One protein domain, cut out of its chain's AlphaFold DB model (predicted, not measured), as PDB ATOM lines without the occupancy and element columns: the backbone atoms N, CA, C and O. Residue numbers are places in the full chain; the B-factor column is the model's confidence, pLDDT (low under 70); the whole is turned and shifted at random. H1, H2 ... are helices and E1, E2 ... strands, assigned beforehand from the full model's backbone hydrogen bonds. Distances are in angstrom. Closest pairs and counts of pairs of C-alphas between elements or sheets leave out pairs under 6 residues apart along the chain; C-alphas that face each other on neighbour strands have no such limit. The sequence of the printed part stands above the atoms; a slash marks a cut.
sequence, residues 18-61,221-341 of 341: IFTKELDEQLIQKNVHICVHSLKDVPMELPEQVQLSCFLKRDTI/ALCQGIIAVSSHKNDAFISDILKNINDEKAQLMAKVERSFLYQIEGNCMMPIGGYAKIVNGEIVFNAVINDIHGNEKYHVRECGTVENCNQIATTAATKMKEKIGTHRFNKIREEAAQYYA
ATOM      1  N   ILE A  18     224.945 357.124 159.343       55.47
ATOM      2  CA  ILE A  18     226.023 356.260 158.840       55.47
ATOM      3  C   ILE A  18     227.245 356.250 159.776       55.47
ATOM      4  O   ILE A  18     227.866 355.206 159.938       55.47
ATOM      5  N   PHE A  19     227.592 357.384 160.399       64.19
ATOM      6  CA  PHE A  19     228.779 357.456 161.264       64.19
ATOM      7  C   PHE A  19     228.537 356.863 162.653       64.19
ATOM      8  O   PHE A  19     229.469 356.342 163.256       64.19
ATOM      9  N   THR A  20     227.308 356.947 163.164       82.75
ATOM     10  CA  THR A  20     226.966 356.414 164.486       82.75
ATOM     11  C   THR A  20     226.526 354.962 164.414       82.75
ATOM     12  O   THR A  20     226.860 354.213 165.314       82.75
ATOM     13  N   LYS A  21     225.876 354.526 163.327       87.50
ATOM     14  CA  LYS A  21     225.360 353.159 163.181       87.50
ATOM     15  C   LYS A  21     226.449 352.095 163.322       87.50
ATOM     16  O   LYS A  21     226.255 351.144 164.063       87.50
ATOM     17  N   GLU A  22     227.593 352.273 162.660       89.00
ATOM     18  CA  GLU A  22     228.728 351.340 162.766       89.00
ATOM     19  C   GLU A  22     229.232 351.258 164.219       89.00
ATOM     20  O   GLU A  22     229.467 350.174 164.739       89.00
ATOM     21  N   LEU A  23     229.320 352.401 164.907       92.50
ATOM     22  CA  LEU A  23     229.722 352.476 166.315       92.50
ATOM     23  C   LEU A  23     228.689 351.826 167.249       92.50
ATOM     24  O   LEU A  23     229.053 351.083 168.159       92.50
ATOM     25  N   ASP A  24     227.404 352.069 167.002       92.56
ATOM     26  CA  ASP A  24     226.300 351.485 167.759       92.56
ATOM     27  C   ASP A  24     226.263 349.959 167.578       92.56
ATOM     28  O   ASP A  24     226.082 349.231 168.551       92.56
ATOM     29  N   GLU A  25     226.515 349.451 166.368       93.81
ATOM     30  CA  GLU A  25     226.655 348.015 166.095       93.81
ATOM     31  C   GLU A  25     227.824 347.402 166.875       93.81
ATOM     32  O   GLU A  25     227.652 346.344 167.482       93.81
ATOM     33  N   GLN A  26     228.982 348.074 166.939       95.31
ATOM     34  CA  GLN A  26     230.114 347.601 167.747       95.31
ATOM     35  C   GLN A  26     229.789 347.565 169.250       95.31
ATOM     36  O   GLN A  26     230.228 346.646 169.944       95.31
ATOM     37  N   LEU A  27     229.008 348.527 169.759       94.69
ATOM     38  CA  LEU A  27     228.517 348.523 171.142       94.69
ATOM     39  C   LEU A  27     227.535 347.375 171.402       94.69
ATOM     40  O   LEU A  27     227.648 346.682 172.412       94.69
ATOM     41  N   ILE A  28     226.577 347.157 170.496       95.06
ATOM     42  CA  ILE A  28     225.562 346.096 170.608       95.06
ATOM     43  C   ILE A  28     226.217 344.712 170.567       95.06
ATOM     44  O   ILE A  28     225.868 343.836 171.358       95.06
ATOM     45  N   GLN A  29     227.202 344.529 169.687       96.06
ATOM     46  CA  GLN A  29     227.988 343.297 169.574       96.06
ATOM     47  C   GLN A  29     229.011 343.126 170.705       96.06
ATOM     48  O   GLN A  29     229.652 342.083 170.784       96.06
ATOM     49  N   LYS A  30     229.147 344.119 171.598       94.69
ATOM     50  CA  LYS A  30     230.121 344.145 172.701       94.69
ATOM     51  C   LYS A  30     231.585 344.062 172.246       94.69
ATOM     52  O   LYS A  30     232.444 343.633 173.009       94.69
ATOM     53  N   ASN A  31     231.886 344.520 171.031       96.88
ATOM     54  CA  ASN A  31     233.263 344.647 170.538       96.88
ATOM     55  C   ASN A  31     233.978 345.857 171.159       96.88
ATOM     56  O   ASN A  31     235.205 345.913 171.207       96.88
ATOM     57  N   VAL A  32     233.207 346.838 171.636       96.69
ATOM     58  CA  VAL A  32     233.688 348.011 172.371       96.69
ATOM     59  C   VAL A  32     232.777 348.287 173.567       96.69
ATOM     60  O   VAL A  32     231.595 347.953 173.548       96.69
ATOM     61  N   HIS A  33     233.318 348.934 174.600       97.00
ATOM     62  CA  HIS A  33     232.563 349.304 175.806       97.00
ATOM     63  C   HIS A  33     231.902 350.685 175.702       97.00
ATOM     64  O   HIS A  33     230.847 350.934 176.287       97.00
ATOM     65  N   ILE A  34     232.541 351.599 174.966       97.56
ATOM     66  CA  ILE A  34     232.104 352.985 174.805       97.56
ATOM     67  C   ILE A  34     232.320 353.459 173.371       97.56
ATOM     68  O   ILE A  34     233.238 353.007 172.687       97.56
ATOM     69  N   CYS A  35     231.520 354.428 172.935       96.81
ATOM     70  CA  CYS A  35     231.767 355.196 171.717       96.81
ATOM     71  C   CYS A  35     231.697 356.692 172.009       96.81
ATOM     72  O   CYS A  35     230.869 357.146 172.795       96.81
ATOM     73  N   VAL A  36     232.582 357.467 171.384       97.12
ATOM     74  CA  VAL A  36     232.734 358.904 171.641       97.12
ATOM     75  C   VAL A  36     232.299 359.692 170.417       97.12
ATOM     76  O   VAL A  36     232.790 359.469 169.314       97.12
ATOM     77  N   HIS A  37     231.410 360.661 170.626       95.62
ATOM     78  CA  HIS A  37     230.733 361.373 169.548       95.62
ATOM     79  C   HIS A  37     230.781 362.883 169.743       95.62
ATOM     80  O   HIS A  37     230.722 363.399 170.860       95.62
ATOM     81  N   SER A  38     230.766 363.626 168.636       95.44
ATOM     82  CA  SER A  38     230.247 364.996 168.674       95.44
ATOM     83  C   SER A  38     228.727 364.930 168.795       95.44
ATOM     84  O   SER A  38     228.066 364.438 167.889       95.44
ATOM     85  N   LEU A  39     228.147 365.455 169.880       96.62
ATOM     86  CA  LEU A  39     226.727 365.223 170.185       96.62
ATOM     87  C   LEU A  39     225.762 365.741 169.103       96.62
ATOM     88  O   LEU A  39     224.703 365.165 168.886       96.62
ATOM     89  N   LYS A  40     226.140 366.804 168.384       93.44
ATOM     90  CA  LYS A  40     225.371 367.352 167.248       93.44
ATOM     91  C   LYS A  40     225.192 366.376 166.068       93.44
ATOM     92  O   LYS A  40     224.426 366.669 165.151       93.44
ATOM     93  N   ASP A  41     225.975 365.301 166.037       90.69
ATOM     94  CA  ASP A  41     225.960 364.284 164.985       90.69
ATOM     95  C   ASP A  41     225.327 362.969 165.474       90.69
ATOM     96  O   ASP A  41     225.120 362.067 164.671       90.69
ATOM     97  N   VAL A  42     224.953 362.887 166.758       91.88
ATOM     98  CA  VAL A  42     224.231 361.743 167.324       91.88
ATOM     99  C   VAL A  42     222.741 361.857 166.984       91.88
ATOM    100  O   VAL A  42     222.137 362.891 167.306       91.88
ATOM    101  N   PRO A  43     222.122 360.821 166.385       89.25
ATOM    102  CA  PRO A  43     220.700 360.828 166.055       89.25
ATOM    103  C   PRO A  43     219.830 361.020 167.300       89.25
ATOM    104  O   PRO A  43     220.270 360.817 168.433       89.25
ATOM    105  N   MET A  44     218.598 361.488 167.096       87.88
ATOM    106  CA  MET A  44     217.661 361.728 168.195       87.88
ATOM    107  C   MET A  44     217.233 360.427 168.867       87.88
ATOM    108  O   MET A  44     217.303 360.322 170.094       87.88
ATOM    109  N   GLU A  45     216.866 359.454 168.045       88.44
ATOM    110  CA  GLU A  45     216.552 358.091 168.444       88.44
ATOM    111  C   GLU A  45     217.823 357.247 168.398       88.44
ATOM    112  O   GLU A  45     218.612 357.336 167.456       88.44
ATOM    113  N   LEU A  46     218.028 356.460 169.448       91.44
ATOM    114  CA  LEU A  46     219.141 355.528 169.577       91.44
ATOM    115  C   LEU A  46     218.592 354.102 169.522       91.44
ATOM    116  O   LEU A  46     217.441 353.894 169.919       91.44
ATOM    117  N   PRO A  47     219.403 353.116 169.104       94.06
ATOM    118  CA  PRO A  47     219.040 351.711 169.244       94.06
ATOM    119  C   PRO A  47     218.647 351.361 170.682       94.06
ATOM    120  O   PRO A  47     219.160 351.940 171.641       94.06
ATOM    121  N   GLU A  48     217.758 350.381 170.839       94.75
ATOM    122  CA  GLU A  48     217.176 350.027 172.136       94.75
ATOM    123  C   GLU A  48     218.236 349.692 173.193       94.75
ATOM    124  O   GLU A  48     218.057 350.026 174.359       94.75
ATOM    125  N   GLN A  49     219.362 349.101 172.799       96.06
ATOM    126  CA  GLN A  49     220.440 348.680 173.694       96.06
ATOM    127  C   GLN A  49     221.465 349.786 173.989       96.06
ATOM    128  O   GLN A  49     222.323 349.604 174.853       96.06
ATOM    129  N   VAL A  50     221.401 350.927 173.297       95.94
ATOM    130  CA  VAL A  50     222.397 352.005 173.381       95.94
ATOM    131  C   VAL A  50     221.832 353.195 174.152       95.94
ATOM    132  O   VAL A  50     220.676 353.585 173.988       95.94
ATOM    133  N   GLN A  51     222.656 353.807 175.000       95.50
ATOM    134  CA  GLN A  51     222.326 355.051 175.699       95.50
ATOM    135  C   GLN A  51     223.470 356.060 175.630       95.50
ATOM    136  O   GLN A  51     224.628 355.684 175.463       95.50
ATOM    137  N   LEU A  52     223.144 357.345 175.787       96.19
ATOM    138  CA  LEU A  52     224.125 358.396 176.064       96.19
ATOM    139  C   LEU A  52     224.394 358.438 177.568       96.19
ATOM    140  O   LEU A  52     223.565 358.927 178.333       96.19
ATOM    141  N   SER A  53     225.556 357.934 177.966       95.75
ATOM    142  CA  SER A  53     225.917 357.704 179.368       95.75
ATOM    143  C   SER A  53     226.693 358.862 179.988       95.75
ATOM    144  O   SER A  53     226.725 358.993 181.207       95.75
ATOM    145  N   CYS A  54     227.332 359.706 179.173       97.94
ATOM    146  CA  CYS A  54     228.104 360.843 179.669       97.94
ATOM    147  C   CYS A  54     228.148 362.001 178.666       97.94
ATOM    148  O   CYS A  54     228.272 361.804 177.455       97.94
ATOM    149  N   PHE A  55     228.110 363.222 179.195       98.56
ATOM    150  CA  PHE A  55     228.213 364.483 178.474       98.56
ATOM    151  C   PHE A  55     229.399 365.265 179.024       98.56
ATOM    152  O   PHE A  55     229.375 365.716 180.164       98.56
ATOM    153  N   LEU A  56     230.446 365.456 178.226       98.56
ATOM    154  CA  LEU A  56     231.592 366.250 178.663       98.56
ATOM    155  C   LEU A  56     231.253 367.742 178.663       98.56
ATOM    156  O   LEU A  56     230.415 368.214 177.883       98.56
ATOM    157  N   LYS A  57     231.982 368.501 179.491       98.19
ATOM    158  CA  LYS A  57     231.862 369.958 179.593       98.19
ATOM    159  C   LYS A  57     231.834 370.612 178.213       98.19
ATOM    160  O   LYS A  57     232.741 370.446 177.393       98.19
ATOM    161  N   ARG A  58     230.785 371.399 177.975       98.44
ATOM    162  CA  ARG A  58     230.545 372.043 176.684       98.44
ATOM    163  C   ARG A  58     231.634 373.058 176.347       98.44
ATOM    164  O   ARG A  58     231.948 373.943 177.144       98.44
ATOM    165  N   ASP A  59     232.153 372.964 175.128       97.56
ATOM    166  CA  ASP A  59     233.096 373.940 174.590       97.56
ATOM    167  C   ASP A  59     232.400 375.161 173.958       97.56
ATOM    168  O   ASP A  59     231.177 375.307 174.008       97.56
ATOM    169  N   THR A  60     233.168 376.056 173.334       97.06
ATOM    170  CA  THR A  60     232.611 377.161 172.555       97.06
ATOM    171  C   THR A  60     231.573 376.660 171.548       97.06
ATOM    172  O   THR A  60     231.792 375.722 170.781       97.06
ATOM    173  N   ILE A  61     230.418 377.321 171.546       97.94
ATOM    174  CA  ILE A  61     229.338 377.029 170.605       97.94
ATOM    175  C   ILE A  61     229.530 377.770 169.285       97.94
ATOM    176  O   ILE A  61     228.883 377.429 168.308       97.94
ATOM    177  N   ALA A 221     224.729 374.823 165.623       97.50
ATOM    178  CA  ALA A 221     223.962 373.584 165.622       97.50
ATOM    179  C   ALA A 221     223.591 373.228 167.067       97.50
ATOM    180  O   ALA A 221     224.404 373.426 167.977       97.50
ATOM    181  N   LEU A 222     222.398 372.666 167.255       97.62
ATOM    182  CA  LEU A 222     222.017 372.074 168.532       97.62
ATOM    183  C   LEU A 222     223.093 371.059 168.947       97.62
ATOM    184  O   LEU A 222     223.649 370.329 168.129       97.62
ATOM    185  N   CYS A 223     223.435 371.087 170.225       97.75
ATOM    186  CA  CYS A 223     224.485 370.329 170.888       97.75
ATOM    187  C   CYS A 223     225.921 370.594 170.403       97.75
ATOM    188  O   CYS A 223     226.850 369.880 170.790       97.75
ATOM    189  N   GLN A 224     226.162 371.638 169.598       98.25
ATOM    190  CA  GLN A 224     227.523 372.005 169.196       98.25
ATOM    191  C   GLN A 224     228.397 372.294 170.426       98.25
ATOM    192  O   GLN A 224     227.973 372.974 171.364       98.25
ATOM    193  N   GLY A 225     229.623 371.766 170.406       97.88
ATOM    194  CA  GLY A 225     230.604 371.912 171.483       97.88
ATOM    195  C   GLY A 225     230.561 370.807 172.542       97.88
ATOM    196  O   GLY A 225     231.521 370.699 173.299       97.88
ATOM    197  N   ILE A 226     229.527 369.961 172.573       98.56
ATOM    198  CA  ILE A 226     229.426 368.840 173.521       98.56
ATOM    199  C   ILE A 226     230.012 367.575 172.884       98.56
ATOM    200  O   ILE A 226     229.664 367.226 171.752       98.56
ATOM    201  N   ILE A 227     230.916 366.911 173.606       98.38
ATOM    202  CA  ILE A 227     231.287 365.518 173.336       98.38
ATOM    203  C   ILE A 227     230.402 364.643 174.211       98.38
ATOM    204  O   ILE A 227     230.285 364.905 175.407       98.38
ATOM    205  N   ALA A 228     229.775 363.638 173.613       97.81
ATOM    206  CA  ALA A 228     228.956 362.678 174.332       97.81
ATOM    207  C   ALA A 228     229.519 361.271 174.164       97.81
ATOM    208  O   ALA A 228     230.080 360.941 173.117       97.81
ATOM    209  N   VAL A 229     229.375 360.465 175.207       97.94
ATOM    210  CA  VAL A 229     229.832 359.080 175.245       97.94
ATOM    211  C   VAL A 229     228.607 358.186 175.307       97.94
ATOM    212  O   VAL A 229     227.767 358.361 176.193       97.94
ATOM    213  N   SER A 230     228.492 357.254 174.363       96.50
ATOM    214  CA  SER A 230     227.493 356.194 174.412       96.50
ATOM    215  C   SER A 230     228.079 354.906 174.976       96.50
ATOM    216  O   SER A 230     229.264 354.625 174.796       96.50
ATOM    217  N   SER A 231     227.245 354.131 175.662       96.88
ATOM    218  CA  SER A 231     227.566 352.777 176.116       96.88
ATOM    219  C   SER A 231     226.344 351.868 175.990       96.88
ATOM    220  O   SER A 231     225.225 352.327 175.727       96.88
ATOM    221  N   HIS A 232     226.555 350.569 176.190       96.38
ATOM    222  CA  HIS A 232     225.463 349.611 176.295       96.38
ATOM    223  C   HIS A 232     224.640 349.875 177.574       96.38
ATOM    224  O   HIS A 232     225.209 350.093 178.644       96.38
ATOM    225  N   LYS A 233     223.301 349.835 177.488       94.69
ATOM    226  CA  LYS A 233     222.383 350.142 178.608       94.69
ATOM    227  C   LYS A 233     222.567 349.238 179.821       94.69
ATOM    228  O   LYS A 233     222.496 349.697 180.953       94.69
ATOM    229  N   ASN A 234     222.833 347.960 179.567       93.94
ATOM    230  CA  ASN A 234     222.986 346.953 180.621       93.94
ATOM    231  C   ASN A 234     224.408 346.891 181.210       93.94
ATOM    232  O   ASN A 234     224.673 346.031 182.046       93.94
ATOM    233  N   ASP A 235     225.331 347.759 180.782       94.50
ATOM    234  CA  ASP A 235     226.686 347.810 181.339       94.50
ATOM    235  C   ASP A 235     226.747 348.820 182.496       94.50
ATOM    236  O   ASP A 235     227.052 350.008 182.328       94.50
ATOM    237  N   ALA A 236     226.383 348.342 183.688       92.06
ATOM    238  CA  ALA A 236     226.356 349.152 184.904       92.06
ATOM    239  C   ALA A 236     227.758 349.604 185.338       92.06
ATOM    240  O   ALA A 236     227.905 350.719 185.834       92.06
ATOM    241  N   PHE A 237     228.782 348.776 185.107       95.75
ATOM    242  CA  PHE A 237     230.169 349.090 185.443       95.75
ATOM    243  C   PHE A 237     230.672 350.292 184.638       95.75
ATOM    244  O   PHE A 237     231.140 351.276 185.212       95.75
ATOM    245  N   ILE A 238     230.495 350.262 183.315       96.62
ATOM    246  CA  ILE A 238     230.874 351.383 182.447       96.62
ATOM    247  C   ILE A 238     230.053 352.626 182.773       96.62
ATOM    248  O   ILE A 238     230.599 353.729 182.846       96.62
ATOM    249  N   SER A 239     228.751 352.460 183.008       90.12
ATOM    250  CA  SER A 239     227.877 353.574 183.380       90.12
ATOM    251  C   SER A 239     228.349 354.257 184.665       90.12
ATOM    252  O   SER A 239     228.319 355.482 184.741       90.12
ATOM    253  N   ASP A 240     228.818 353.495 185.654       93.56
ATOM    254  CA  ASP A 240     229.309 354.048 186.916       93.56
ATOM    255  C   ASP A 240     230.627 354.813 186.756       93.56
ATOM    256  O   ASP A 240     230.757 355.932 187.252       93.56
ATOM    257  N   ILE A 241     231.560 354.288 185.954       96.62
ATOM    258  CA  ILE A 241     232.798 354.996 185.600       96.62
ATOM    259  C   ILE A 241     232.480 356.335 184.927       96.62
ATOM    260  O   ILE A 241     233.033 357.371 185.306       96.62
ATOM    261  N   LEU A 242     231.575 356.325 183.945       96.75
ATOM    262  CA  LEU A 242     231.260 357.494 183.125       96.75
ATOM    263  C   LEU A 242     230.568 358.623 183.905       96.75
ATOM    264  O   LEU A 242     230.739 359.788 183.538       96.75
ATOM    265  N   LYS A 243     229.860 358.326 185.005       94.75
ATOM    266  CA  LYS A 243     229.289 359.363 185.888       94.75
ATOM    267  C   LYS A 243     230.356 360.316 186.424       94.75
ATOM    268  O   LYS A 243     230.099 361.512 186.514       94.75
ATOM    269  N   ASN A 244     231.558 359.814 186.718       96.44
ATOM    270  CA  ASN A 244     232.636 360.604 187.324       96.44
ATOM    271  C   ASN A 244     233.189 361.708 186.407       96.44
ATOM    272  O   ASN A 244     233.829 362.642 186.883       96.44
ATOM    273  N   ILE A 245     232.960 361.606 185.094       96.88
ATOM    274  CA  ILE A 245     233.424 362.588 184.097       96.88
ATOM    275  C   ILE A 245     232.269 363.343 183.421       96.88
ATOM    276  O   ILE A 245     232.502 364.152 182.519       96.88
ATOM    277  N   ASN A 246     231.031 363.089 183.848       98.38
ATOM    278  CA  ASN A 246     229.845 363.734 183.308       98.38
ATOM    279  C   ASN A 246     229.711 365.174 183.828       98.38
ATOM    280  O   ASN A 246     229.748 365.434 185.028       98.38
ATOM    281  N   ASP A 247     229.496 366.120 182.919       98.38
ATOM    282  CA  ASP A 247     229.155 367.502 183.235       98.38
ATOM    283  C   ASP A 247     227.628 367.657 183.210       98.38
ATOM    284  O   ASP A 247     227.000 367.739 182.150       98.38
ATOM    285  N   GLU A 248     227.016 367.727 184.394       96.50
ATOM    286  CA  GLU A 248     225.556 367.820 184.552       96.50
ATOM    287  C   GLU A 248     224.962 369.030 183.816       96.50
ATOM    288  O   GLU A 248     223.877 368.962 183.233       96.50
ATOM    289  N   LYS A 249     225.698 370.149 183.770       96.88
ATOM    290  CA  LYS A 249     225.270 371.352 183.043       96.88
ATOM    291  C   LYS A 249     225.192 371.089 181.540       96.88
ATOM    292  O   LYS A 249     224.220 371.495 180.902       96.88
ATOM    293  N   ALA A 250     226.191 370.425 180.959       98.19
ATOM    294  CA  ALA A 250     226.188 370.020 179.558       98.19
ATOM    295  C   ALA A 250     225.054 369.038 179.262       98.19
ATOM    296  O   ALA A 250     224.369 369.220 178.256       98.19
ATOM    297  N   GLN A 251     224.809 368.070 180.147       97.81
ATOM    298  CA  GLN A 251     223.697 367.130 180.023       97.81
ATOM    299  C   GLN A 251     222.336 367.842 180.015       97.81
ATOM    300  O   GLN A 251     221.513 367.578 179.139       97.81
ATOM    301  N   LEU A 252     222.103 368.794 180.923       97.25
ATOM    302  CA  LEU A 252     220.863 369.580 180.963       97.25
ATOM    303  C   LEU A 252     220.684 370.449 179.710       97.25
ATOM    304  O   LEU A 252     219.607 370.455 179.110       97.25
ATOM    305  N   MET A 253     221.737 371.147 179.267       98.06
ATOM    306  CA  MET A 253     221.697 371.930 178.024       98.06
ATOM    307  C   MET A 253     221.413 371.039 176.805       98.06
ATOM    308  O   MET A 253     220.584 371.386 175.964       98.06
ATOM    309  N   ALA A 254     222.069 369.877 176.726       97.75
ATOM    310  CA  ALA A 254     221.843 368.883 175.686       97.75
ATOM    311  C   ALA A 254     220.405 368.362 175.695       97.75
ATOM    312  O   ALA A 254     219.798 368.260 174.632       97.75
ATOM    313  N   LYS A 255     219.846 368.070 176.875       96.94
ATOM    314  CA  LYS A 255     218.466 367.604 177.034       96.94
ATOM    315  C   LYS A 255     217.477 368.605 176.445       96.94
ATOM    316  O   LYS A 255     216.669 368.220 175.611       96.94
ATOM    317  N   VAL A 256     217.582 369.888 176.796       97.75
ATOM    318  CA  VAL A 256     216.689 370.929 176.250       97.75
ATOM    319  C   VAL A 256     216.836 371.057 174.732       97.75
ATOM    320  O   VAL A 256     215.841 371.084 174.011       97.75
ATOM    321  N   GLU A 257     218.070 371.089 174.231       97.75
ATOM    322  CA  GLU A 257     218.348 371.236 172.798       97.75
ATOM    323  C   GLU A 257     217.853 370.045 171.967       97.75
ATOM    324  O   GLU A 257     217.255 370.240 170.909       97.75
ATOM    325  N   ARG A 258     218.074 368.819 172.449       95.94
ATOM    326  CA  ARG A 258     217.609 367.585 171.804       95.94
ATOM    327  C   ARG A 258     216.092 367.463 171.877       95.94
ATOM    328  O   ARG A 258     215.468 367.192 170.856       95.94
ATOM    329  N   SER A 259     215.487 367.733 173.033       95.56
ATOM    330  CA  SER A 259     214.028 367.725 173.178       95.56
ATOM    331  C   SER A 259     213.362 368.727 172.238       95.56
ATOM    332  O   SER A 259     212.365 368.387 171.614       95.56
ATOM    333  N   PHE A 260     213.924 369.926 172.054       96.56
ATOM    334  CA  PHE A 260     213.390 370.875 171.075       96.56
ATOM    335  C   PHE A 260     213.443 370.308 169.651       96.56
ATOM    336  O   PHE A 260     212.457 370.403 168.924       96.56
ATOM    337  N   LEU A 261     214.567 369.690 169.261       94.06
ATOM    338  CA  LEU A 261     214.713 369.083 167.934       94.06
ATOM    339  C   LEU A 261     213.706 367.946 167.700       94.06
ATOM    340  O   LEU A 261     213.169 367.828 166.604       94.06
ATOM    341  N   TYR A 262     213.429 367.149 168.731       93.19
ATOM    342  CA  TYR A 262     212.411 366.102 168.684       93.19
ATOM    343  C   TYR A 262     211.001 366.683 168.508       93.19
ATOM    344  O   TYR A 262     210.292 366.322 167.577       93.19
ATOM    345  N   GLN A 263     210.614 367.636 169.363       94.50
ATOM    346  CA  GLN A 263     209.265 368.224 169.374       94.50
ATOM    347  C   GLN A 263     208.953 369.034 168.109       94.50
ATOM    348  O   GLN A 263     207.804 369.113 167.666       94.50
ATOM    349  N   ILE A 264     209.977 369.643 167.506       92.62
ATOM    350  CA  ILE A 264     209.826 370.347 166.233       92.62
ATOM    351  C   ILE A 264     209.761 369.379 165.041       92.62
ATOM    352  O   ILE A 264     209.568 369.845 163.928       92.62
ATOM    353  N   GLU A 265     209.898 368.062 165.250       88.94
ATOM    354  CA  GLU A 265     210.050 367.048 164.189       88.94
ATOM    355  C   GLU A 265     211.197 367.403 163.229       88.94
ATOM    356  O   GLU A 265     211.129 367.220 162.011       88.94
ATOM    357  N   GLY A 266     212.251 367.992 163.793       79.88
ATOM    358  CA  GLY A 266     213.399 368.464 163.051       79.88
ATOM    359  C   GLY A 266     214.487 367.410 162.955       79.88
ATOM    360  O   GLY A 266     214.585 366.475 163.746       79.88
ATOM    361  N   ASN A 267     215.380 367.605 161.994       79.50
ATOM    362  CA  ASN A 267     216.572 366.784 161.848       79.50
ATOM    363  C   ASN A 267     217.783 367.654 161.488       79.50
ATOM    364  O   ASN A 267     217.692 368.873 161.329       79.50
ATOM    365  N   CYS A 268     218.946 367.020 161.363       74.56
ATOM    366  CA  CYS A 268     220.203 367.710 161.084       74.56
ATOM    367  C   CYS A 268     220.298 368.354 159.687       74.56
ATOM    368  O   CYS A 268     221.237 369.118 159.444       74.56
ATOM    369  N   MET A 269     219.371 368.020 158.784       82.31
ATOM    370  CA  MET A 269     219.289 368.558 157.428       82.31
ATOM    371  C   MET A 269     218.492 369.861 157.410       82.31
ATOM    372  O   MET A 269     218.717 370.703 156.550       82.31
ATOM    373  N   MET A 270     217.607 370.083 158.380       91.56
ATOM    374  CA  MET A 270     216.847 371.324 158.439       91.56
ATOM    375  C   MET A 270     217.737 372.534 158.792       91.56
ATOM    376  O   MET A 270     218.721 372.404 159.532       91.56
ATOM    377  N   PRO A 271     217.390 373.744 158.312       96.62
ATOM    378  CA  PRO A 271     218.078 375.005 158.619       96.62
ATOM    379  C   PRO A 271     217.813 375.504 160.057       96.62
ATOM    380  O   PRO A 271     217.419 376.648 160.277       96.62
ATOM    381  N   ILE A 272     218.041 374.637 161.046       97.56
ATOM    382  CA  ILE A 272     217.773 374.880 162.467       97.56
ATOM    383  C   ILE A 272     219.079 375.215 163.184       97.56
ATOM    384  O   ILE A 272     220.062 374.474 163.097       97.56
ATOM    385  N   GLY A 273     219.087 376.313 163.935       98.12
ATOM    386  CA  GLY A 273     220.159 376.660 164.863       98.12
ATOM    387  C   GLY A 273     219.611 376.924 166.258       98.12
ATOM    388  O   GLY A 273     218.501 377.418 166.405       98.12
ATOM    389  N   GLY A 274     220.373 376.632 167.304       98.12
ATOM    390  CA  GLY A 274     219.919 376.886 168.664       98.12
ATOM    391  C   GLY A 274     220.929 376.495 169.726       98.12
ATOM    392  O   GLY A 274     221.906 375.803 169.450       98.12
ATOM    393  N   TYR A 275     220.713 376.995 170.937       98.38
ATOM    394  CA  TYR A 275     221.522 376.670 172.103       98.38
ATOM    395  C   TYR A 275     220.779 376.990 173.404       98.38
ATOM    396  O   TYR A 275     220.078 377.998 173.511       98.38
ATOM    397  N   ALA A 276     221.006 376.160 174.412       98.00
ATOM    398  CA  ALA A 276     220.696 376.398 175.809       98.00
ATOM    399  C   ALA A 276     221.942 376.912 176.545       98.00
ATOM    400  O   ALA A 276     223.084 376.596 176.192       98.00
ATOM    401  N   LYS A 277     221.720 377.722 177.577       96.50
ATOM    402  CA  LYS A 277     222.728 378.141 178.555       96.50
ATOM    403  C   LYS A 277     222.118 378.148 179.938       96.50
ATOM    404  O   LYS A 277     220.950 378.480 180.069       96.50
ATOM    405  N   ILE A 278     222.934 377.863 180.943       95.88
ATOM    406  CA  ILE A 278     222.548 377.989 182.346       95.88
ATOM    407  C   ILE A 278     223.196 379.255 182.904       95.88
ATOM    408  O   ILE A 278     224.421 379.387 182.848       95.88
ATOM    409  N   VAL A 279     222.390 380.193 183.396       92.12
ATOM    410  CA  VAL A 279     222.824 381.462 183.995       92.12
ATOM    411  C   VAL A 279     222.051 381.647 185.295       92.12
ATOM    412  O   VAL A 279     220.830 381.629 185.273       92.12
ATOM    413  N   ASN A 280     222.752 381.802 186.421       89.94
ATOM    414  CA  ASN A 280     222.142 382.008 187.745       89.94
ATOM    415  C   ASN A 280     221.067 380.963 188.119       89.94
ATOM    416  O   ASN A 280     220.059 381.301 188.723       89.94
ATOM    417  N   GLY A 281     221.265 379.697 187.735       88.31
ATOM    418  CA  GLY A 281     220.306 378.611 187.993       88.31
ATOM    419  C   GLY A 281     219.170 378.496 186.969       88.31
ATOM    420  O   GLY A 281     218.493 377.474 186.935       88.31
ATOM    421  N   GLU A 282     219.010 379.471 186.073       95.12
ATOM    422  CA  GLU A 282     218.002 379.438 185.012       95.12
ATOM    423  C   GLU A 282     218.575 378.916 183.695       95.12
ATOM    424  O   GLU A 282     219.677 379.281 183.269       95.12
ATOM    425  N   ILE A 283     217.794 378.093 183.002       97.31
ATOM    426  CA  ILE A 283     218.061 377.663 181.639       97.31
ATOM    427  C   ILE A 283     217.454 378.689 180.681       97.31
ATOM    428  O   ILE A 283     216.250 378.921 180.671       97.31
ATOM    429  N   VAL A 284     218.290 379.260 179.818       97.56
ATOM    430  CA  VAL A 284     217.894 380.133 178.712       97.56
ATOM    431  C   VAL A 284     218.122 379.396 177.399       97.56
ATOM    432  O   VAL A 284     219.268 379.161 177.006       97.56
ATOM    433  N   PHE A 285     217.045 379.076 176.693       98.38
ATOM    434  CA  PHE A 285     217.074 378.421 175.393       98.38
ATOM    435  C   PHE A 285     216.745 379.408 174.275       98.38
ATOM    436  O   PHE A 285     215.810 380.195 174.376       98.38
ATOM    437  N   ASN A 286     217.531 379.385 173.200       98.44
ATOM    438  CA  ASN A 286     217.256 380.153 171.992       98.44
ATOM    439  C   ASN A 286     217.304 379.225 170.785       98.44
ATOM    440  O   ASN A 286     218.257 378.455 170.654       98.44
ATOM    441  N   ALA A 287     216.354 379.374 169.868       98.38
ATOM    442  CA  ALA A 287     216.357 378.655 168.603       98.38
ATOM    443  C   ALA A 287     215.928 379.554 167.447       98.38
ATOM    444  O   ALA A 287     215.165 380.506 167.623       98.38
ATOM    445  N   VAL A 288     216.438 379.235 166.264       98.56
ATOM    446  CA  VAL A 288     216.066 379.845 164.996       98.56
ATOM    447  C   VAL A 288     215.792 378.775 163.953       98.56
ATOM    448  O   VAL A 288     216.477 377.750 163.912       98.56
ATOM    449  N   ILE A 289     214.820 379.054 163.093       98.44
ATOM    450  CA  ILE A 289     214.608 378.344 161.833       98.44
ATOM    451  C   ILE A 289     214.601 379.397 160.736       98.44
ATOM    452  O   ILE A 289     213.917 380.412 160.843       98.44
ATOM    453  N   ASN A 290     215.389 379.173 159.697       98.25
ATOM    454  CA  ASN A 290     215.348 379.968 158.475       98.25
ATOM    455  C   ASN A 290     214.670 379.157 157.371       98.25
ATOM    456  O   ASN A 290     214.649 377.932 157.450       98.25
ATOM    457  N   ASP A 291     214.182 379.792 156.311       97.12
ATOM    458  CA  ASP A 291     213.989 379.046 155.065       97.12
ATOM    459  C   ASP A 291     215.355 378.705 154.434       97.12
ATOM    460  O   ASP A 291     216.394 379.262 154.807       97.12
ATOM    461  N   ILE A 292     215.383 377.778 153.472       95.44
ATOM    462  CA  ILE A 292     216.650 377.297 152.897       95.44
ATOM    463  C   ILE A 292     217.386 378.356 152.049       95.44
ATOM    464  O   ILE A 292     218.599 378.246 151.827       95.44
ATOM    465  N   HIS A 293     216.679 379.394 151.598       95.31
ATOM    466  CA  HIS A 293     217.212 380.494 150.796       95.31
ATOM    467  C   HIS A 293     217.686 381.668 151.659       95.31
ATOM    468  O   HIS A 293     218.502 382.458 151.190       95.31
ATOM    469  N   GLY A 294     217.271 381.741 152.927       95.69
ATOM    470  CA  GLY A 294     217.667 382.804 153.852       95.69
ATOM    471  C   GLY A 294     216.911 384.114 153.620       95.69
ATOM    472  O   GLY A 294     217.489 385.191 153.749       95.69
ATOM    473  N   ASN A 295     215.634 384.041 153.263       96.69
ATOM    474  CA  ASN A 295     214.754 385.202 153.119       96.69
ATOM    475  C   ASN A 295     214.012 385.511 154.427       96.69
ATOM    476  O   ASN A 295     213.804 386.665 154.787       96.69
ATOM    477  N   GLU A 296     213.678 384.471 155.178       97.69
ATOM    478  CA  GLU A 296     212.904 384.485 156.403       97.69
ATOM    479  C   GLU A 296     213.710 383.859 157.545       97.69
ATOM    480  O   GLU A 296     214.558 382.973 157.370       97.69
ATOM    481  N   LYS A 297     213.448 384.357 158.753       97.81
ATOM    482  CA  LYS A 297     214.056 383.887 159.994       97.81
ATOM    483  C   LYS A 297     213.028 383.966 161.106       97.81
ATOM    484  O   LYS A 297     212.563 385.048 161.453       97.81
ATOM    485  N   TYR A 298     212.756 382.830 161.718       98.44
ATOM    486  CA  TYR A 298     211.876 382.709 162.868       98.44
ATOM    487  C   TYR A 298     212.732 382.437 164.094       98.44
ATOM    488  O   TYR A 298     213.641 381.609 164.049       98.44
ATOM    489  N   HIS A 299     212.484 383.163 165.180       98.44
ATOM    490  CA  HIS A 299     213.247 383.062 166.421       98.44
ATOM    491  C   HIS A 299     212.310 382.852 167.604       98.44
ATOM    492  O   HIS A 299     211.243 383.468 167.693       98.44
ATOM    493  N   VAL A 300     212.744 381.992 168.521       98.44
ATOM    494  CA  VAL A 300     212.125 381.790 169.830       98.44
ATOM    495  C   VAL A 300     213.187 381.848 170.916       98.44
ATOM    496  O   VAL A 300     214.340 381.438 170.725       98.44
ATOM    497  N   ARG A 301     212.777 382.350 172.078       97.94
ATOM    498  CA  ARG A 301     213.575 382.355 173.296       97.94
ATOM    499  C   ARG A 301     212.683 381.945 174.453       97.94
ATOM    500  O   ARG A 301     211.728 382.651 174.742       97.94
ATOM    501  N   GLU A 302     213.072 380.889 175.148       98.00
ATOM    502  CA  GLU A 302     212.383 380.415 176.344       98.00
ATOM    503  C   GLU A 302     213.336 380.365 177.533       98.00
ATOM    504  O   GLU A 302     214.546 380.167 177.384       98.00
ATOM    505  N   CYS A 303     212.769 380.567 178.716       96.62
ATOM    506  CA  CYS A 303     213.460 380.512 179.993       96.62
ATOM    507  C   CYS A 303     212.716 379.569 180.928       96.62
ATOM    508  O   CYS A 303     211.495 379.457 180.855       96.62
ATOM    509  N   GLY A 304     213.447 378.926 181.826       95.19
ATOM    510  CA  GLY A 304     212.859 378.136 182.895       95.19
ATOM    511  C   GLY A 304     213.922 377.635 183.857       95.19
ATOM    512  O   GLY A 304     215.115 377.868 183.666       95.19
ATOM    513  N   THR A 305     213.484 376.935 184.889       93.69
ATOM    514  CA  THR A 305     214.375 376.316 185.868       93.69
ATOM    515  C   THR A 305     214.797 374.914 185.418       93.69
ATOM    516  O   THR A 305     214.352 374.409 184.380       93.69
ATOM    517  N   VAL A 306     215.676 374.272 186.187       88.50
ATOM    518  CA  VAL A 306     216.123 372.898 185.918       88.50
ATOM    519  C   VAL A 306     214.964 371.901 186.046       88.50
ATOM    520  O   VAL A 306     214.858 370.981 185.232       88.50
ATOM    521  N   GLU A 307     214.052 372.126 186.993       88.81
ATOM    522  CA  GLU A 307     212.869 371.288 187.234       88.81
ATOM    523  C   GLU A 307     211.930 371.289 186.020       88.81
ATOM    524  O   GLU A 307     211.434 370.245 185.602       88.81
ATOM    525  N   ASN A 308     211.776 372.448 185.373       88.69
ATOM    526  CA  ASN A 308     210.886 372.630 184.225       88.69
ATOM    527  C   ASN A 308     211.597 372.474 182.868       88.69
ATOM    528  O   ASN A 308     211.066 372.894 181.839       88.69
ATOM    529  N   CYS A 309     212.783 371.854 182.825       88.00
ATOM    530  CA  CYS A 309     213.603 371.758 181.611       88.00
ATOM    531  C   CYS A 309     212.865 371.160 180.395       88.00
ATOM    532  O   CYS A 309     213.068 371.611 179.267       88.00
ATOM    533  N   ASN A 310     211.980 370.181 180.613       86.69
ATOM    534  CA  ASN A 310     211.170 369.583 179.548       86.69
ATOM    535  C   ASN A 310     210.155 370.578 178.964       86.69
ATOM    536  O   ASN A 310     209.979 370.628 177.748       86.69
ATOM    537  N   GLN A 311     209.538 371.405 179.815       94.94
ATOM    538  CA  GLN A 311     208.562 372.417 179.406       94.94
ATOM    539  C   GLN A 311     209.203 373.448 178.469       94.94
ATOM    540  O   GLN A 311     208.599 373.822 177.470       94.94
ATOM    541  N   ILE A 312     210.452 373.853 178.744       96.81
ATOM    542  CA  ILE A 312     211.196 374.838 177.938       96.81
ATOM    543  C   ILE A 312     211.239 374.412 176.467       96.81
ATOM    544  O   ILE A 312     210.945 375.208 175.576       96.81
ATOM    545  N   ALA A 313     211.597 373.151 176.211       95.56
ATOM    546  CA  ALA A 313     211.708 372.613 174.861       95.56
ATOM    547  C   ALA A 313     210.346 372.537 174.157       95.56
ATOM    548  O   ALA A 313     210.229 372.978 173.013       95.56
ATOM    549  N   THR A 314     209.324 372.022 174.847       96.50
ATOM    550  CA  THR A 314     207.962 371.904 174.309       96.50
ATOM    551  C   THR A 314     207.377 373.274 173.981       96.50
ATOM    552  O   THR A 314     206.952 373.505 172.854       96.50
ATOM    553  N   THR A 315     207.435 374.227 174.915       97.88
ATOM    554  CA  THR A 315     206.936 375.591 174.703       97.88
ATOM    555  C   THR A 315     207.683 376.298 173.573       97.88
ATOM    556  O   THR A 315     207.050 376.953 172.743       97.88
ATOM    557  N   ALA A 316     209.008 376.140 173.482       98.12
ATOM    558  CA  ALA A 316     209.790 376.708 172.386       98.12
ATOM    559  C   ALA A 316     209.384 376.122 171.025       98.12
ATOM    560  O   ALA A 316     209.277 376.866 170.051       98.12
ATOM    561  N   ALA A 317     209.157 374.806 170.948       97.19
ATOM    562  CA  ALA A 317     208.735 374.134 169.723       97.19
ATOM    563  C   ALA A 317     207.330 374.575 169.293       97.19
ATOM    564  O   ALA A 317     207.152 374.953 168.137       97.19
ATOM    565  N   THR A 318     206.368 374.622 170.221       97.50
ATOM    566  CA  THR A 318     205.007 375.114 169.960       97.50
ATOM    567  C   THR A 318     205.029 376.545 169.434       97.50
ATOM    568  O   THR A 318     204.560 376.793 168.326       97.50
ATOM    569  N   LYS A 319     205.695 377.466 170.145       98.31
ATOM    570  CA  LYS A 319     205.828 378.867 169.710       98.31
ATOM    571  C   LYS A 319     206.520 378.998 168.355       98.31
ATOM    572  O   LYS A 319     206.198 379.900 167.586       98.31
ATOM    573  N   MET A 320     207.491 378.132 168.053       98.12
ATOM    574  CA  MET A 320     208.159 378.129 166.751       98.12
ATOM    575  C   MET A 320     207.199 377.681 165.642       98.12
ATOM    576  O   MET A 320     207.108 378.364 164.626       98.12
ATOM    577  N   LYS A 321     206.453 376.581 165.836       96.50
ATOM    578  CA  LYS A 321     205.451 376.100 164.866       96.50
ATOM    579  C   LYS A 321     204.349 377.137 164.639       96.50
ATOM    580  O   LYS A 321     204.010 377.398 163.490       96.50
ATOM    581  N   GLU A 322     203.853 377.773 165.699       97.62
ATOM    582  CA  GLU A 322     202.856 378.851 165.617       97.62
ATOM    583  C   GLU A 322     203.374 380.059 164.828       97.62
ATOM    584  O   GLU A 322     202.680 380.565 163.950       97.62
ATOM    585  N   LYS A 323     204.615 380.498 165.089       97.94
ATOM    586  CA  LYS A 323     205.240 381.624 164.372       97.94
ATOM    587  C   LYS A 323     205.463 381.350 162.887       97.94
ATOM    588  O   LYS A 323     205.380 382.280 162.093       97.94
ATOM    589  N   ILE A 324     205.821 380.118 162.528       97.56
ATOM    590  CA  ILE A 324     206.091 379.737 161.135       97.56
ATOM    591  C   ILE A 324     204.779 379.465 160.388       97.56
ATOM    592  O   ILE A 324     204.641 379.823 159.222       97.56
ATOM    593  N   GLY A 325     203.820 378.823 161.054       97.25
ATOM    594  CA  GLY A 325     202.625 378.256 160.442       97.25
ATOM    595  C   GLY A 325     202.895 376.902 159.774       97.25
ATOM    596  O   GLY A 325     203.933 376.681 159.143       97.25
ATOM    597  N   THR A 326     201.934 375.980 159.878       93.06
ATOM    598  CA  THR A 326     202.066 374.581 159.426       93.06
ATOM    599  C   THR A 326     202.480 374.458 157.959       93.06
ATOM    600  O   THR A 326     203.389 373.695 157.635       93.06
ATOM    601  N   HIS A 327     201.855 375.234 157.068       95.81
ATOM    602  CA  HIS A 327     202.154 375.181 155.636       95.81
ATOM    603  C   HIS A 327     203.606 375.577 155.341       95.81
ATOM    604  O   HIS A 327     204.326 374.854 154.649       95.81
ATOM    605  N   ARG A 328     204.072 376.698 155.909       96.69
ATOM    606  CA  ARG A 328     205.437 377.182 155.674       96.69
ATOM    607  C   ARG A 328     206.476 376.253 156.297       96.69
ATOM    608  O   ARG A 328     207.506 376.012 155.673       96.69
ATOM    609  N   PHE A 329     206.191 375.694 157.473       95.62
ATOM    610  CA  PHE A 329     207.068 374.730 158.131       95.62
ATOM    611  C   PHE A 329     207.278 373.475 157.272       95.62
ATOM    612  O   PHE A 329     208.420 373.077 157.033       95.62
ATOM    613  N   ASN A 330     206.191 372.901 156.745       93.94
ATOM    614  CA  ASN A 330     206.257 371.738 155.858       93.94
ATOM    615  C   ASN A 330     207.036 372.046 154.577       93.94
ATOM    616  O   ASN A 330     207.913 371.270 154.207       93.94
ATOM    617  N   LYS A 331     206.814 373.222 153.974       95.75
ATOM    618  CA  LYS A 331     207.572 373.670 152.799       95.75
ATOM    619  C   LYS A 331     209.077 373.758 153.072       95.75
ATOM    620  O   LYS A 331     209.864 373.226 152.299       95.75
ATOM    621  N   ILE A 332     209.492 374.364 154.191       95.75
ATOM    622  CA  ILE A 332     210.916 374.433 154.579       95.75
ATOM    623  C   ILE A 332     211.507 373.027 154.742       95.75
ATOM    624  O   ILE A 332     212.649 372.782 154.351       95.75
ATOM    625  N   ARG A 333     210.745 372.096 155.326       92.12
ATOM    626  CA  ARG A 333     211.169 370.705 155.522       92.12
ATOM    627  C   ARG A 333     211.341 369.962 154.191       92.12
ATOM    628  O   ARG A 333     212.348 369.281 154.018       92.12
ATOM    629  N   GLU A 334     210.400 370.114 153.265       92.38
ATOM    630  CA  GLU A 334     210.448 369.513 151.924       92.38
ATOM    631  C   GLU A 334     211.613 370.067 151.095       92.38
ATOM    632  O   GLU A 334     212.414 369.299 150.564       92.38
ATOM    633  N   GLU A 335     211.771 371.391 151.062       94.81
ATOM    634  CA  GLU A 335     212.886 372.069 150.394       94.81
ATOM    635  C   GLU A 335     214.243 371.626 150.972       94.81
ATOM    636  O   GLU A 335     215.201 371.384 150.234       94.81
ATOM    637  N   ALA A 336     214.334 371.463 152.297       91.56
ATOM    638  CA  ALA A 336     215.541 370.961 152.947       91.56
ATOM    639  C   ALA A 336     215.846 369.503 152.575       91.56
ATOM    640  O   ALA A 336     217.013 369.161 152.399       91.56
ATOM    641  N   ALA A 337     214.831 368.646 152.436       88.00
ATOM    642  CA  ALA A 337     215.020 367.270 151.985       88.00
ATOM    643  C   ALA A 337     215.514 367.219 150.529       88.00
ATOM    644  O   ALA A 337     216.482 366.518 150.241       88.00
ATOM    645  N   GLN A 338     214.916 368.020 149.642       87.88
ATOM    646  CA  GLN A 338     215.308 368.119 148.232       87.88
ATOM    647  C   GLN A 338     216.723 368.669 148.042       87.88
ATOM    648  O   GLN A 338     217.431 368.222 147.152       87.88
ATOM    649  N   TYR A 339     217.173 369.596 148.892       83.00
ATOM    650  CA  TYR A 339     218.535 370.144 148.829       83.00
ATOM    651  C   TYR A 339     219.636 369.076 148.970       83.00
ATOM    652  O   TYR A 339     220.768 369.278 148.524       83.00
ATOM    653  N   TYR A 340     219.325 367.962 149.634       76.44
ATOM    654  CA  TYR A 340     220.253 366.858 149.877       76.44
ATOM    655  C   TYR A 340     219.918 365.584 149.087       76.44
ATOM    656  O   TYR A 340     220.677 364.617 149.200       76.44
ATOM    657  N   ALA A 341     218.812 365.580 148.338       69.38
ATOM    658  CA  ALA A 341     218.497 364.566 147.335       69.38
ATOM    659  C   ALA A 341     219.323 364.817 146.065       69.38
ATOM    660  O   ALA A 341     219.674 363.822 145.392       69.38
TER     661      ALA A 341
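AT A GLANCE: This is residues 18 to 61 and 221 to 341 of the 341 residues of the protein "Hydroxymethylbilane synthase" of Plasmodium fragile (UniProt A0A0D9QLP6). Two small lobes stand side by side, each built on its own sheet of three antiparallel strands, and H3 runs from the edge of the first sheet onto a face of the second. In the first lobe H1 and H2 cover opposite faces of the sheet E1 E3 E2; in the second, H3 and H4 pack together on one face of the sheet E4 E5 E6, and H5 turns off at the end of H4. The printed part has 165 residues, with five named helices and six named strands in the order H1 E1 E2 E3 H2 H3 E4 E5 E6 H4 H5, class mixed. It is compact, with a radius of gyration of the C-alphas of 16.8 A and spans of 49 by 43 by 26 A.

IN THESE COORDINATES: H1, residues 18 to 28, begins at C-alpha 18, (226.023, 356.260, 158.840). E1 is residues 34 to 38, E2 residues 50 to 55, and E3, after the cut, residues 227 to 232. H2 is residues 236 to 243. H3, residues 248 to 263, is 22.3 A long and begins at C-alpha 248, (225.556, 367.820, 184.552). E4, residues 272 to 279, is 23.1 A long; E5, residues 282 to 290, 26.7 A; and E6, residues 297 to 304, 23.6 A. H4, residues 309 to 324, is 23.2 A long. H5, residues 326 to 340, is 21.9 A long and ends at C-alpha 340, (220.253, 366.858, 149.877).

HOW THE PARTS SIT: In the first sheet E3 is the inner strand. E1 and E3 are antiparallel at 150 degrees, with N 37 and O 228 at 2.8 A; E3 and E2 are antiparallel at 145 degrees, with N 229 and O 54 at 2.8 A, all within hydrogen-bond range. H1 is on this sheet at a height of 8.8 A, over E1 and E3 and along the strands; the closest C-alphas of H1 and E1 are those of Leu 23 and Cys 35, 6.4 A apart. H2 lies on the opposite face, over E3, at a height of 8.9 A. H3 is on the same face as H1, and the closest C-alphas of H3 and E2 are those of Gln 251 and Phe 55, 5.5 A apart. The strands E4, E5 and E6 form a meander, each the antiparallel neighbour of the one before. E4 and E5 are a hairpin at 167 degrees, with N 284 and O 277 at 2.8 A; E5 and E6 are another, also at 167 degrees, with N 285 and O 302 at 2.8 A. H3 is on this second sheet too, over E4 and E5, at a height of 8.3 A; the closest C-alphas of H3 and E4 are those of Met 253 and Ala 276, 5.1 A apart. H4 lies on the same face at a height of 7.8 A, over E6 and only just over E5, on which 3 of its C-alphas fall. H3 and H4 touch, with the C-alphas of Phe 260 and Ala 313 4.5 A apart, and run the same way at a tilt of 36 degrees, only just steep. H5 is close to H4 but not clearly touching, about perpendicular at 86 degrees, the closest C-alphas being those of Lys 321 and Phe 329, 7.1 A apart. In H2 and H3 every O i to N i+4 pair is within hydrogen-bond range; H1 has 5 of 7, H4 11 of 12 and H5 10 of 11.

THE WHOLE: The C-alphas farthest apart are those of Phe 237 and Asn 295, 50.9 A. Residues 62 to 220 are not printed, and C-alphas 61 and 221 are 8.1 A apart across this cut, which lies in the link from E2 to E3. Of the links that are printed whole, that from E1 to E2 is long, with 11 residues. The mean pLDDT of the printed part is 94.2; residues 18, 19 and 341 are under 70.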